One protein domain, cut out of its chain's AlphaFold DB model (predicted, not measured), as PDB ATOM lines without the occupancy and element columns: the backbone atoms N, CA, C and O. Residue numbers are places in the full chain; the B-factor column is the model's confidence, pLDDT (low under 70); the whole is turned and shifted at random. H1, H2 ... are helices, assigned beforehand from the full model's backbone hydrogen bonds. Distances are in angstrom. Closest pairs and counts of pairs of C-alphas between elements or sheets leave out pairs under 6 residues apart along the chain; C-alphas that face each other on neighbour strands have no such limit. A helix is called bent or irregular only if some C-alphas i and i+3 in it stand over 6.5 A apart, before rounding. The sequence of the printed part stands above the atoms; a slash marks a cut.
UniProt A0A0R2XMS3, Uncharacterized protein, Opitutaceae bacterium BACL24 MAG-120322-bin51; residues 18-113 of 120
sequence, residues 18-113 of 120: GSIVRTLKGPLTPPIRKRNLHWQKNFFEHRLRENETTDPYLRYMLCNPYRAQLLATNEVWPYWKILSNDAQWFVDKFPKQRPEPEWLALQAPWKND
ATOM      1  N   GLY A  18     112.179 211.632 171.484       94.25
ATOM      2  CA  GLY A  18     111.085 210.673 171.342       94.25
ATOM      3  C   GLY A  18     109.707 211.282 171.611       94.25
ATOM      4  O   GLY A  18     108.765 211.004 170.863       94.25
ATOM      5  N   SER A  19     109.574 212.151 172.622       94.69
ATOM      6  CA  SER A  19     108.301 212.833 172.890       94.69
ATOM      7  C   SER A  19     107.924 213.795 171.764       94.69
ATOM      8  O   SER A  19     106.769 213.806 171.344       94.69
ATOM      9  N   ILE A  20     108.888 214.541 171.214       94.31
ATOM     10  CA  ILE A  20     108.648 215.433 170.068       94.31
ATOM     11  C   ILE A  20     108.230 214.637 168.830       94.31
ATOM     12  O   ILE A  20     107.225 214.961 168.192       94.31
ATOM     13  N   VAL A  21     108.940 213.552 168.515       94.19
ATOM     14  CA  VAL A  21     108.613 212.692 167.369       94.19
ATOM     15  C   VAL A  21     107.232 212.063 167.526       94.19
ATOM     16  O   VAL A  21     106.490 211.980 166.547       94.19
ATOM     17  N   ARG A  22     106.843 211.659 168.740       94.56
ATOM     18  CA  ARG A  22     105.489 211.161 169.016       94.56
ATOM     19  C   ARG A  22     104.433 212.230 168.744       94.56
ATOM     20  O   ARG A  22     103.458 211.940 168.049       94.56
ATOM     21  N   THR A  23     104.632 213.443 169.258       94.19
ATOM     22  CA  THR A  23     103.721 214.579 169.047       94.19
ATOM     23  C   THR A  23     103.593 214.933 167.568       94.19
ATOM     24  O   THR A  23     102.497 215.232 167.106       94.19
ATOM     25  N   LEU A  24     104.678 214.820 166.799       93.12
ATOM     26  CA  LEU A  24     104.672 215.053 165.357       93.12
ATOM     27  C   LEU A  24     103.971 213.928 164.576       93.12
ATOM     28  O   LEU A  24     103.086 214.186 163.759       93.12
ATOM     29  N   LYS A  25     104.351 212.664 164.811       94.94
ATOM     30  CA  LYS A  25     103.824 211.510 164.062       94.94
ATOM     31  C   LYS A  25     102.349 211.241 164.370       94.94
ATOM     32  O   LYS A  25     101.637 210.771 163.483       94.94
ATOM     33  N   GLY A  26     101.881 211.508 165.592       96.88
ATOM     34  CA  GLY A  26     100.530 211.167 166.055       96.88
ATOM     35  C   GLY A  26      99.414 211.728 165.163       96.88
ATOM     36  O   GLY A  26      98.734 210.939 164.503       96.88
ATOM     37  N   PRO A  27      99.255 213.061 165.066       97.62
ATOM     38  CA  PRO A  27      98.214 213.691 164.248       97.62
ATOM     39  C   PRO A  27      98.330 213.382 162.749       97.62
ATOM     40  O   PRO A  27      97.327 213.323 162.041       97.62
ATOM     41  N   LEU A  28      99.551 213.149 162.260       96.12
ATOM     42  CA  LEU A  28      99.821 212.840 160.854       96.12
ATOM     43  C   LEU A  28      99.580 211.365 160.498       96.12
ATOM     44  O   LEU A  28      99.430 211.031 159.323       96.12
ATOM     45  N   THR A  29      99.512 210.465 161.480       97.00
ATOM     46  CA  THR A  29      99.361 209.025 161.227       97.00
ATOM     47  C   THR A  29      98.050 208.676 160.513       97.00
ATOM     48  O   THR A  29      98.118 207.944 159.522       97.00
ATOM     49  N   PRO A  30      96.863 209.171 160.927       97.94
ATOM     50  CA  PRO A  30      95.620 208.875 160.217       97.94
ATOM     51  C   PRO A  30      95.630 209.262 158.724       97.94
ATOM     52  O   PRO A  30      95.334 208.388 157.907       97.94
ATOM     53  N   PRO A  31      95.986 210.498 158.310       97.06
ATOM     54  CA  PRO A  31      96.022 210.843 156.887       97.06
ATOM     55  C   PRO A  31      97.114 210.097 156.104       97.06
ATOM     56  O   PRO A  31      96.888 209.764 154.943       97.06
ATOM     57  N   ILE A  32      98.258 209.778 156.721       95.31
ATOM     58  CA  ILE A  32      99.323 208.973 156.094       95.31
ATOM     59  C   ILE A  32      98.836 207.547 155.808       95.31
ATOM     60  O   ILE A  32      98.971 207.061 154.685       95.31
ATOM     61  N   ARG A  33      98.172 206.904 156.779       96.50
ATOM     62  CA  ARG A  33      97.602 205.558 156.602       96.50
ATOM     63  C   ARG A  33      96.503 205.517 155.543       96.50
ATOM     64  O   ARG A  33      96.443 204.559 154.784       96.50
ATOM     65  N   LYS A  34      95.679 206.567 155.431       97.62
ATOM     66  CA  LYS A  34      94.677 206.691 154.351       97.62
ATOM     67  C   LYS A  34      95.303 206.690 152.950       97.62
ATOM     68  O   LYS A  34      94.614 206.372 151.990       97.62
ATOM     69  N   ARG A  35      96.590 207.034 152.831       96.00
ATOM     70  CA  ARG A  35      97.367 206.984 151.581       96.00
ATOM     71  C   ARG A  35      98.183 205.694 151.426       96.00
ATOM     72  O   ARG A  35      99.049 205.646 150.562       96.00
ATOM     73  N   ASN A  36      97.931 204.676 152.253       96.44
ATOM     74  CA  ASN A  36      98.698 203.426 152.296       96.44
ATOM     75  C   ASN A  36     100.209 203.635 152.539       96.44
ATOM     76  O   ASN A  36     101.050 202.895 152.035       96.44
ATOM     77  N   LEU A  37     100.556 204.680 153.296       95.69
ATOM     78  CA  LEU A  37     101.923 204.987 153.701       95.69
ATOM     79  C   LEU A  37     102.120 204.665 155.184       95.69
ATOM     80  O   LEU A  37     101.178 204.674 155.983       95.69
ATOM     81  N   HIS A  38     103.372 204.414 155.562       95.38
ATOM     82  CA  HIS A  38     103.748 204.065 156.926       95.38
ATOM     83  C   HIS A  38     104.973 204.853 157.370       95.38
ATOM     84  O   HIS A  38     105.914 205.064 156.608       95.38
ATOM     85  N   TRP A  39     104.976 205.263 158.637       95.38
ATOM     86  CA  TRP A  39     106.189 205.765 159.265       95.38
ATOM     87  C   TRP A  39     107.217 204.642 159.369       95.38
ATOM     88  O   TRP A  39     106.884 203.554 159.841       95.38
ATOM     89  N   GLN A  40     108.474 204.935 159.034       94.38
ATOM     90  CA  GLN A  40     109.572 204.056 159.423       94.38
ATOM     91  C   GLN A  40     109.581 203.851 160.946       94.38
ATOM     92  O   GLN A  40     109.241 204.763 161.723       94.38
ATOM     93  N   LYS A  41     109.972 202.642 161.359       91.25
ATOM     94  CA  LYS A  41     110.249 202.334 162.762       91.25
ATOM     95  C   LYS A  41     111.435 203.192 163.216       91.25
ATOM     96  O   LYS A  41     112.382 203.379 162.459       91.25
ATOM     97  N   ASN A  42     111.361 203.711 164.439       92.75
ATOM     98  CA  ASN A  42     112.345 204.625 165.026       92.75
ATOM     99  C   ASN A  42     112.495 205.954 164.244       92.75
ATOM    100  O   ASN A  42     111.618 206.360 163.466       92.75
ATOM    101  N   PHE A  43     113.540 206.705 164.571       93.94
ATOM    102  CA  PHE A  43     113.947 207.946 163.923       93.94
ATOM    103  C   PHE A  43     115.447 208.145 164.143       93.94
ATOM    104  O   PHE A  43     116.011 207.616 165.096       93.94
ATOM    105  N   PHE A  44     116.084 208.894 163.249       93.12
ATOM    106  CA  PHE A  44     117.466 209.315 163.430       93.12
ATOM    107  C   PHE A  44     117.499 210.643 164.186       93.12
ATOM    108  O   PHE A  44     116.764 211.570 163.837       93.12
ATOM    109  N   GLU A  45     118.375 210.740 165.178       92.25
ATOM    110  CA  GLU A  45     118.673 211.980 165.883       92.25
ATOM    111  C   GLU A  45     120.179 212.215 165.940       92.25
ATOM    112  O   GLU A  45     120.976 211.281 166.013       92.25
ATOM    113  N   HIS A  46     120.562 213.487 165.925       91.69
ATOM    114  CA  HIS A  46     121.924 213.907 166.188       91.69
ATOM    115  C   HIS A  46     121.888 215.199 167.000       91.69
ATOM    116  O   HIS A  46     121.297 216.193 166.572       91.69
ATOM    117  N   ARG A  47     122.495 215.170 168.188       91.88
ATOM    118  CA  ARG A  47     122.598 216.333 169.067       91.88
ATOM    119  C   ARG A  47     123.855 217.119 168.713       91.88
ATOM    120  O   ARG A  47     124.948 216.591 168.877       91.88
ATOM    121  N   LEU A  48     123.676 218.381 168.321       91.44
ATOM    122  CA  LEU A  48     124.784 219.310 168.107       91.44
ATOM    123  C   LEU A  48     125.470 219.625 169.444       91.44
ATOM    124  O   LEU A  48     124.803 219.875 170.458       91.44
ATOM    125  N   ARG A  49     126.800 219.610 169.436       88.44
ATOM    126  CA  ARG A  49     127.659 220.008 170.557       88.44
ATOM    127  C   ARG A  49     127.860 221.522 170.576       88.44
ATOM    128  O   ARG A  49     127.629 222.206 169.586       88.44
ATOM    129  N   GLU A  50     128.336 222.045 171.703       86.56
ATOM    130  CA  GLU A  50     128.547 223.490 171.898       86.56
ATOM    131  C   GLU A  50     129.549 224.106 170.910       86.56
ATOM    132  O   GLU A  50     129.448 225.282 170.578       86.56
ATOM    133  N   ASN A  51     130.505 223.316 170.423       87.88
ATOM    134  CA  ASN A  51     131.517 223.755 169.465       87.88
ATOM    135  C   ASN A  51     131.096 223.570 167.997       87.88
ATOM    136  O   ASN A  51     131.882 223.868 167.097       87.88
ATOM    137  N   GLU A  52     129.897 223.049 167.741       89.69
ATOM    138  CA  GLU A  52     129.373 222.865 166.394       89.69
ATOM    139  C   GLU A  52     128.462 224.023 165.994       89.69
ATOM    140  O   GLU A  52     127.703 224.566 166.794       89.69
ATOM    141  N   THR A  53     128.506 224.385 164.715       91.06
ATOM    142  CA  THR A  53     127.617 225.399 164.147       91.06
ATOM    143  C   THR A  53     126.473 224.737 163.389       91.06
ATOM    144  O   THR A  53     126.592 223.618 162.896       91.06
ATOM    145  N   THR A  54     125.345 225.433 163.262       92.50
ATOM    146  CA  THR A  54     124.173 224.936 162.522       92.50
ATOM    147  C   THR A  54     124.348 225.006 161.000       92.50
ATOM    148  O   THR A  54     123.650 224.299 160.274       92.50
ATOM    149  N   ASP A  55     125.299 225.803 160.501       92.62
ATOM    150  CA  ASP A  55     125.526 226.049 159.068       92.62
ATOM    151  C   ASP A  55     125.736 224.754 158.249       92.62
ATOM    152  O   ASP A  55     124.993 224.535 157.289       92.62
ATOM    153  N   PRO A  56     126.636 223.818 158.628       93.25
ATOM    154  CA  PRO A  56     126.835 222.581 157.866       93.25
ATOM    155  C   PRO A  56     125.581 221.697 157.818       93.25
ATOM    156  O   PRO A  56     125.325 221.031 156.815       93.25
ATOM    157  N   TYR A  57     124.775 221.715 158.882       94.06
ATOM    158  CA  TYR A  57     123.531 220.954 158.983       94.06
ATOM    159  C   TYR A  57     122.449 221.536 158.070       94.06
ATOM    160  O   TYR A  57     121.823 220.795 157.310       94.06
ATOM    161  N   LEU A  58     122.271 222.860 158.086       93.81
ATOM    162  CA  LEU A  58     121.320 223.554 157.218       93.81
ATOM    163  C   LEU A  58     121.674 223.356 155.740       93.81
ATOM    164  O   LEU A  58     120.807 222.971 154.953       93.81
ATOM    165  N   ARG A  59     122.954 223.515 155.371       94.12
ATOM    166  CA  ARG A  59     123.436 223.238 154.008       94.12
ATOM    167  C   ARG A  59     123.177 221.795 153.603       94.12
ATOM    168  O   ARG A  59     122.682 221.552 152.505       94.12
ATOM    169  N   TYR A  60     123.471 220.837 154.484       94.38
ATOM    170  CA  TYR A  60     123.214 219.426 154.216       94.38
ATOM    171  C   TYR A  60     121.730 219.166 153.927       94.38
ATOM    172  O   TYR A  60     121.408 218.539 152.918       94.38
ATOM    173  N   MET A  61     120.830 219.680 154.771       93.75
ATOM    174  CA  MET A  61     119.387 219.501 154.602       93.75
ATOM    175  C   MET A  61     118.873 220.154 153.310       93.75
ATOM    176  O   MET A  61     118.062 219.543 152.613       93.75
ATOM    177  N   LEU A  62     119.371 221.349 152.965       93.69
ATOM    178  CA  LEU A  62     119.039 222.038 151.714       93.69
ATOM    179  C   LEU A  62     119.530 221.267 150.481       93.69
ATOM    180  O   LEU A  62     118.845 221.250 149.464       93.69
ATOM    181  N   CYS A  63     120.683 220.598 150.562       94.88
ATOM    182  CA  CYS A  63     121.241 219.823 149.450       94.88
ATOM    183  C   CYS A  63     120.489 218.512 149.173       94.88
ATOM    184  O   CYS A  63     120.566 218.001 148.056       94.88
ATOM    185  N   ASN A  64     119.782 217.934 150.150       95.25
ATOM    186  CA  ASN A  64     119.218 216.582 150.020       95.25
ATOM    187  C   ASN A  64     118.224 216.411 148.856       95.25
ATOM    188  O   ASN A  64     118.377 215.440 148.112       95.25
ATOM    189  N   PRO A  65     117.270 217.333 148.622       95.88
ATOM    190  CA  PRO A  65     116.404 217.268 147.446       95.88
ATOM    191  C   PRO A  65     117.167 217.234 146.112       95.88
ATOM    192  O   PRO A  65     116.805 216.477 145.214       95.88
ATOM    193  N   TYR A  66     118.262 217.993 146.006       95.06
ATOM    194  CA  TYR A  66     119.089 218.084 144.798       95.06
ATOM    195  C   TYR A  66     119.948 216.835 144.595       95.06
ATOM    196  O   TYR A  66     120.041 216.319 143.485       95.06
ATOM    197  N   ARG A  67     120.530 216.290 145.674       94.88
ATOM    198  CA  ARG A  67     121.289 215.025 145.625       94.88
ATOM    199  C   ARG A  67     120.418 213.840 145.211       94.88
ATOM    200  O   ARG A  67     120.906 212.932 144.551       94.88
ATOM    201  N   ALA A  68     119.140 213.871 145.573       95.06
ATOM    202  CA  ALA A  68     118.148 212.887 145.152       95.06
ATOM    203  C   ALA A  68     117.552 213.165 143.760       95.06
ATOM    204  O   ALA A  68     116.617 212.476 143.365       95.06
ATOM    205  N   GLN A  69     118.061 214.172 143.040       94.88
ATOM    206  CA  GLN A  69     117.632 214.527 141.684       94.88
ATOM    207  C   GLN A  69     116.128 214.848 141.580       94.88
ATOM    208  O   GLN A  69     115.505 214.606 140.552       94.88
ATOM    209  N   LEU A  70     115.533 215.405 142.643       94.94
ATOM    210  CA  LEU A  70     114.109 215.773 142.658       94.94
ATOM    211  C   LEU A  70     113.806 217.092 141.939       94.94
ATOM    212  O   LEU A  70     112.640 217.403 141.713       94.94
ATOM    213  N   LEU A  71     114.837 217.885 141.657       94.00
ATOM    214  CA  LEU A  71     114.755 219.174 140.986       94.00
ATOM    215  C   LEU A  71     116.110 219.539 140.379       94.00
ATOM    216  O   LEU A  71     117.158 219.068 140.841       94.00
ATOM    217  N   ALA A  72     116.093 220.398 139.366       90.69
ATOM    218  CA  ALA A  72     117.311 220.933 138.773       90.69
ATOM    219  C   ALA A  72     117.999 221.942 139.715       90.69
ATOM    220  O   ALA A  72     117.379 222.551 140.586       90.69
ATOM    221  N   THR A  73     119.306 222.168 139.540       86.75
ATOM    222  CA  THR A  73     120.095 223.087 140.392       86.75
ATOM    223  C   THR A  73     119.658 224.553 140.279       86.75
ATOM    224  O   THR A  73     119.971 225.382 141.140       86.75
ATOM    225  N   ASN A  74     118.916 224.900 139.228       89.38
ATOM    226  CA  ASN A  74     118.320 226.217 139.040       89.38
ATOM    227  C   ASN A  74     116.942 226.387 139.707       89.38
ATOM    228  O   ASN A  74     116.467 227.517 139.805       89.38
ATOM    229  N   GLU A  75     116.338 225.313 140.211       93.56
ATOM    230  CA  GLU A  75     115.011 225.312 140.832       93.56
ATOM    231  C   GLU A  75     115.089 225.405 142.361       93.56
ATOM    232  O   GLU A  75     116.095 225.054 142.982       93.56
ATOM    233  N   VAL A  76     114.013 225.889 142.984       93.75
ATOM    234  CA  VAL A  76     113.902 226.042 144.441       93.75
ATOM    235  C   VAL A  76     113.037 224.921 145.001       93.75
ATOM    236  O   VAL A  76     111.911 224.718 144.550       93.75
ATOM    237  N   TRP A  77     113.532 224.220 146.022       94.38
ATOM    238  CA  TRP A  77     112.743 223.201 146.708       94.38
ATOM    239  C   TRP A  77     111.622 223.849 147.542       94.38
ATOM    240  O   TRP A  77     111.909 224.521 148.535       94.38
ATOM    241  N   PRO A  78     110.333 223.627 147.219       92.75
ATOM    242  CA  PRO A  78     109.239 224.392 147.827       92.75
ATOM    243  C   PRO A  78     108.956 224.008 149.289       92.75
ATOM    244  O   PRO A  78     108.294 224.752 150.014       92.75
ATOM    245  N   TYR A  79     109.458 222.853 149.737       93.25
ATOM    246  CA  TYR A  79     109.223 222.325 151.085       93.25
ATOM    247  C   TYR A  79     110.372 222.615 152.061       93.25
ATOM    248  O   TYR A  79     110.424 222.028 153.141       93.25
ATOM    249  N   TRP A  80     111.304 223.498 151.693       91.00
ATOM    250  CA  TRP A  80     112.291 224.056 152.616       91.00
ATOM    251  C   TRP A  80     111.673 225.220 153.400       91.00
ATOM    252  O   TRP A  80     111.081 226.123 152.809       91.00
ATOM    253  N   LYS A  81     111.787 225.198 154.733       90.56
ATOM    254  CA  LYS A  81     111.270 226.252 155.617       90.56
ATOM    255  C   LYS A  81     112.216 226.476 156.790       90.56
ATOM    256  O   LYS A  81     112.656 225.517 157.420       90.56
ATOM    257  N   ILE A  82     112.457 227.744 157.110       90.31
ATOM    258  CA  ILE A  82     113.084 228.187 158.356       90.31
ATOM    259  C   ILE A  82     112.007 228.910 159.161       90.31
ATOM    260  O   ILE A  82     111.346 229.807 158.646       90.31
ATOM    261  N   LEU A  83     111.785 228.452 160.394       88.31
ATOM    262  CA  LEU A  83     110.730 228.960 161.279       88.31
ATOM    263  C   LEU A  83     111.283 229.696 162.510       88.31
ATOM    264  O   LEU A  83     110.502 230.240 163.282       88.31
ATOM    265  N   SER A  84     112.604 229.684 162.718       81.19
ATOM    266  CA  SER A  84     113.261 230.331 163.857       81.19
ATOM    267  C   SER A  84     114.077 231.532 163.402       81.19
ATOM    268  O   SER A  84     114.832 231.437 162.430       81.19
ATOM    269  N   ASN A  85     113.998 232.619 164.171       83.44
ATOM    270  CA  ASN A  85     114.853 233.793 164.001       83.44
ATOM    271  C   ASN A  85     116.345 233.433 164.128       83.44
ATOM    272  O   ASN A  85     117.172 234.003 163.421       83.44
ATOM    273  N   ASP A  86     116.686 232.418 164.927       83.06
ATOM    274  CA  ASP A  86     118.074 231.975 165.142       83.06
ATOM    275  C   ASP A  86     118.715 231.341 163.901       83.06
ATOM    276  O   ASP A  86     119.925 231.126 163.861       83.06
ATOM    277  N   ALA A  87     117.913 231.016 162.886       86.19
ATOM    278  CA  ALA A  87     118.379 230.513 161.600       86.19
ATOM    279  C   ALA A  87     118.030 231.458 160.439       86.19
ATOM    280  O   ALA A  87     118.362 231.154 159.294       86.19
ATOM    281  N   GLN A  88     117.399 232.607 160.704       86.06
ATOM    282  CA  GLN A  88     117.020 233.564 159.661       86.06
ATOM    283  C   GLN A  88     118.250 234.123 158.934       86.06
ATOM    284  O   GLN A  88     118.240 234.231 157.708       86.06
ATOM    285  N   TRP A  89     119.358 234.312 159.662       90.25
ATOM    286  CA  TRP A  89     120.651 234.708 159.096       90.25
ATOM    287  C   TRP A  89     121.104 233.807 157.936       90.25
ATOM    288  O   TRP A  89     121.824 234.263 157.050       90.25
ATOM    289  N   PHE A  90     120.703 232.528 157.924       90.69
ATOM    290  CA  PHE A  90     121.057 231.599 156.855       90.69
ATOM    291  C   PHE A  90     120.347 231.972 155.554       90.69
ATOM    292  O   PHE A  90     120.972 231.993 154.499       90.69
ATOM    293  N   VAL A  91     119.058 232.318 155.616       86.69
ATOM    294  CA  VAL A  91     118.310 232.794 154.440       86.69
ATOM    295  C   VAL A  91     118.882 234.119 153.954       86.69
ATOM    296  O   VAL A  91     119.086 234.288 152.755       86.69
ATOM    297  N   ASP A  92     119.194 235.022 154.883       87.94
ATOM    298  CA  ASP A  92     119.710 236.353 154.560       87.94
ATOM    299  C   ASP A  92     121.081 236.266 153.870       87.94
ATOM    300  O   ASP A  92     121.347 236.965 152.891       87.94
ATOM    301  N   LYS A  93     121.938 235.344 154.328       86.31
ATOM    302  CA  LYS A  93     123.234 235.037 153.706       86.31
ATOM    303  C   LYS A  93     123.094 234.302 152.366       86.31
ATOM    304  O   LYS A  93     123.989 234.402 151.527       86.31
ATOM    305  N   PHE A  94     121.996 233.574 152.153       84.44
ATOM    306  CA  PHE A  94     121.769 232.718 150.982       84.44
ATOM    307  C   PHE A  94     120.400 232.981 150.322       84.44
ATOM    308  O   PHE A  94     119.533 232.099 150.280       84.44
ATOM    309  N   PRO A  95     120.200 234.170 149.720       79.94
ATOM    310  CA  PRO A  95     118.885 234.633 149.266       79.94
ATOM    311  C   PRO A  95     118.301 233.804 148.116       79.94
ATOM    312  O   PRO A  95     117.089 233.786 147.912       79.94
ATOM    313  N   LYS A  96     119.148 233.081 147.367       84.50
ATOM    314  CA  LYS A  96     118.716 232.206 146.268       84.50
ATOM    315  C   LYS A  96     117.914 230.994 146.751       84.50
ATOM    316  O   LYS A  96     117.229 230.399 145.925       84.50
ATOM    317  N   GLN A  97     118.031 230.615 148.031       85.94
ATOM    318  CA  GLN A  97     117.402 229.423 148.628       85.94
ATOM    319  C   GLN A  97     117.659 228.130 147.830       85.94
ATOM    320  O   GLN A  97     116.810 227.244 147.741       85.94
ATOM    321  N   ARG A  98     118.854 228.038 147.239       91.06
ATOM    322  CA  ARG A  98     119.368 226.902 146.466       91.06
ATOM    323  C   ARG A  98     120.795 226.609 146.926       91.06
ATOM    324  O   ARG A  98     121.475 227.552 147.334       91.06
ATOM    325  N   PRO A  99     121.247 225.346 146.898       91.88
ATOM    326  CA  PRO A  99     122.608 225.013 147.281       91.88
ATOM    327  C   PRO A  99     123.600 225.551 146.250       91.88
ATOM    328  O   PRO A  99     123.342 225.500 145.045       91.88
ATOM    329  N   GLU A 100     124.752 226.017 146.724       91.25
ATOM    330  CA  GLU A 100     125.888 226.270 145.842       91.25
ATOM    331  C   GLU A 100     126.469 224.928 145.342       91.25
ATOM    332  O   GLU A 100     126.406 223.923 146.069       91.25
ATOM    333  N   PRO A 101     127.004 224.856 144.106       90.00
ATOM    334  CA  PRO A 101     127.436 223.594 143.500       90.00
ATOM    335  C   PRO A 101     128.436 222.801 144.351       90.00
ATOM    336  O   PRO A 101     128.331 221.576 144.444       90.00
ATOM    337  N   GLU A 102     129.366 223.479 145.022       91.12
ATOM    338  CA  GLU A 102     130.375 222.840 145.868       91.12
ATOM    339  C   GLU A 102     129.781 222.179 147.122       91.12
ATOM    340  O   GLU A 102     130.383 221.264 147.687       91.12
ATOM    341  N   TRP A 103     128.566 222.558 147.539       92.50
ATOM    342  CA  TRP A 103     127.903 221.937 148.690       92.50
ATOM    343  C   TRP A 103     127.341 220.558 148.371       92.50
ATOM    344  O   TRP A 103     127.187 219.724 149.267       92.50
ATOM    345  N   LEU A 104     127.047 220.279 147.101       92.25
ATOM    346  CA  LEU A 104     126.474 218.997 146.695       92.25
ATOM    347  C   LEU A 104     127.424 217.830 146.996       92.25
ATOM    348  O   LEU A 104     126.943 216.745 147.325       92.25
ATOM    349  N   ALA A 105     128.736 218.084 147.005       90.50
ATOM    350  CA  ALA A 105     129.774 217.124 147.377       90.50
ATOM    351  C   ALA A 105     129.966 216.949 148.899       90.50
ATOM    352  O   ALA A 105     130.625 216.001 149.326       90.50
ATOM    353  N   LEU A 106     129.405 217.834 149.735       87.12
ATOM    354  CA  LEU A 106     129.553 217.744 151.191       87.12
ATOM    355  C   LEU A 106     128.862 216.494 151.743       87.12
ATOM    356  O   LEU A 106     127.727 216.169 151.392       87.12
ATOM    357  N   GLN A 107     129.523 215.818 152.675       88.25
ATOM    358  CA  GLN A 107     128.905 214.731 153.427       88.25
ATOM    359  C   GLN A 107     128.074 215.266 154.595       88.25
ATOM    360  O   GLN A 107     128.145 216.442 154.953       88.25
ATOM    361  N   ALA A 108     127.269 214.389 155.196       89.06
ATOM    362  CA  ALA A 108     126.566 214.734 156.421       89.06
ATOM    363  C   ALA A 108     127.575 215.043 157.543       89.06
ATOM    364  O   ALA A 108     128.508 214.258 157.726       89.06
ATOM    365  N   PRO A 109     127.394 216.135 158.308       89.81
ATOM    366  CA  PRO A 109     128.390 216.594 159.282       89.81
ATOM    367  C   PRO A 109     128.701 215.546 160.362       89.81
ATOM    368  O   PRO A 109     129.858 215.361 160.729       89.81
ATOM    369  N   TRP A 110     127.703 214.759 160.771       87.31
ATOM    370  CA  TRP A 110     127.852 213.692 161.767       87.31
ATOM    371  C   TRP A 110     128.607 212.446 161.279       87.31
ATOM    372  O   TRP A 110     128.873 211.555 162.083       87.31
ATOM    373  N   LYS A 111     128.934 212.329 159.981       82.06
ATOM    374  CA  LYS A 111     129.777 211.224 159.481       82.06
ATOM    375  C   LYS A 111     131.247 211.393 159.852       82.06
ATOM    376  O   LYS A 111     131.969 210.405 159.898       82.06
ATOM    377  N   ASN A 112     131.670 212.622 160.133       70.19
ATOM    378  CA  ASN A 112     133.025 212.915 160.596       70.19
ATOM    379  C   ASN A 112     133.156 212.766 162.118       70.19
ATOM    380  O   ASN A 112     134.228 212.983 162.676       70.19
ATOM    381  N   ASP A 113     132.061 212.418 162.794       64.81
ATOM    382  CA  ASP A 113     132.000 212.345 164.239       64.81
ATOM    383  C   ASP A 113     132.329 210.912 164.688       64.81
ATOM    384  O   ASP A 113     131.589 209.967 164.411       64.81
TER     385      ASP A 113
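What this domain is: This is residues 18 to 113 of the 120 residues of an uncharacterized protein of Opitutaceae bacterium BACL24 MAG-120322-bin51 (UniProt A0A0R2XMS3). A loose group of helices and long loops surrounds H2, and the kinked helix H1 lies off to one side, away from the other four helices, joined to H2 by the long stretch of residues 35 to 54. The two short helices H4 and H5 pack on H2, and H3 is near its first residue, Asp 55. The printed part has 96 residues with five named helices, H1 to H5 in order along the chain, and no named strand. The class is all helix, with 48 of the printed residues in named helices. The whole is loose, with a radius of gyration of the C-alphas of 15.7 A, and spans 39 by 35 by 27 A.

Where its parts are: H1, residues 18 to 34, begins with C-alpha 18 at (111.085, 210.673, 171.342) and is 24.0 A long. It has a kink of 49 degrees near residue 28, and it is only just irregular: C-alphas 27 and 30 are 6.8 A apart. H2, residues 55 to 67, begins with C-alpha 55 at (125.526, 226.049, 159.068) and is 17.9 A long; it too is only just irregular, with C-alphas 62 and 65 6.9 A apart. H3, residues 85 to 93, is 13.3 A long and irregular, with C-alphas 86 and 89 7.1 A apart. H4 is residues 101 to 105, 7.9 A long. H5, residues 109 to 112, is 6.1 A long and ends with C-alpha 112 at (133.025, 212.915, 160.596).

How they stand to each other: H1 is apart from H2, H3, H4 and H5. H2 and H3 are close but not clearly touching, with the closest C-alphas, those of Asp 55 and Phe 90, 7.5 A apart. They run the same way at a steep tilt of 62 degrees. H2 and H4 touch, and their closest C-alphas, those of Cys 63 and Leu 104, are 6.0 A apart. H2 and H5 only just touch, with 3 pairs of C-alphas within 8 A; H2 does so with residues 56 to 60 alone, and the closest C-alphas, those of Pro 56 and Pro 109, are 6.3 A apart. H3 is apart from H4 and H5, and H4 is apart from H5. O i to N i+4 pairs are within hydrogen-bond range in 9 of 13 cases in H1, 7 of 9 in H2, 2 of 5 in H3 and 0 of 1 in H4, while H5 is too short for such a pair; O i to N i+3 pairs are within range in 5 of 6 cases in H3 and 1 of 2 in H4.

The domain as a whole: The two C-alphas farthest apart, those of Lys 34 and Asn 51, are 43.3 A from each other. Residues 30 to 36, of which 30 to 34 belong to H1, stand free. The links from H1 to H2, 20 residues, and from H2 to H3, 17 residues, are long; the link from H3 to H4 is short and that from H4 to H5 is tight. The printed part has no cut. The mean pLDDT of the printed part is 91.2, and residue 113 alone is under 70.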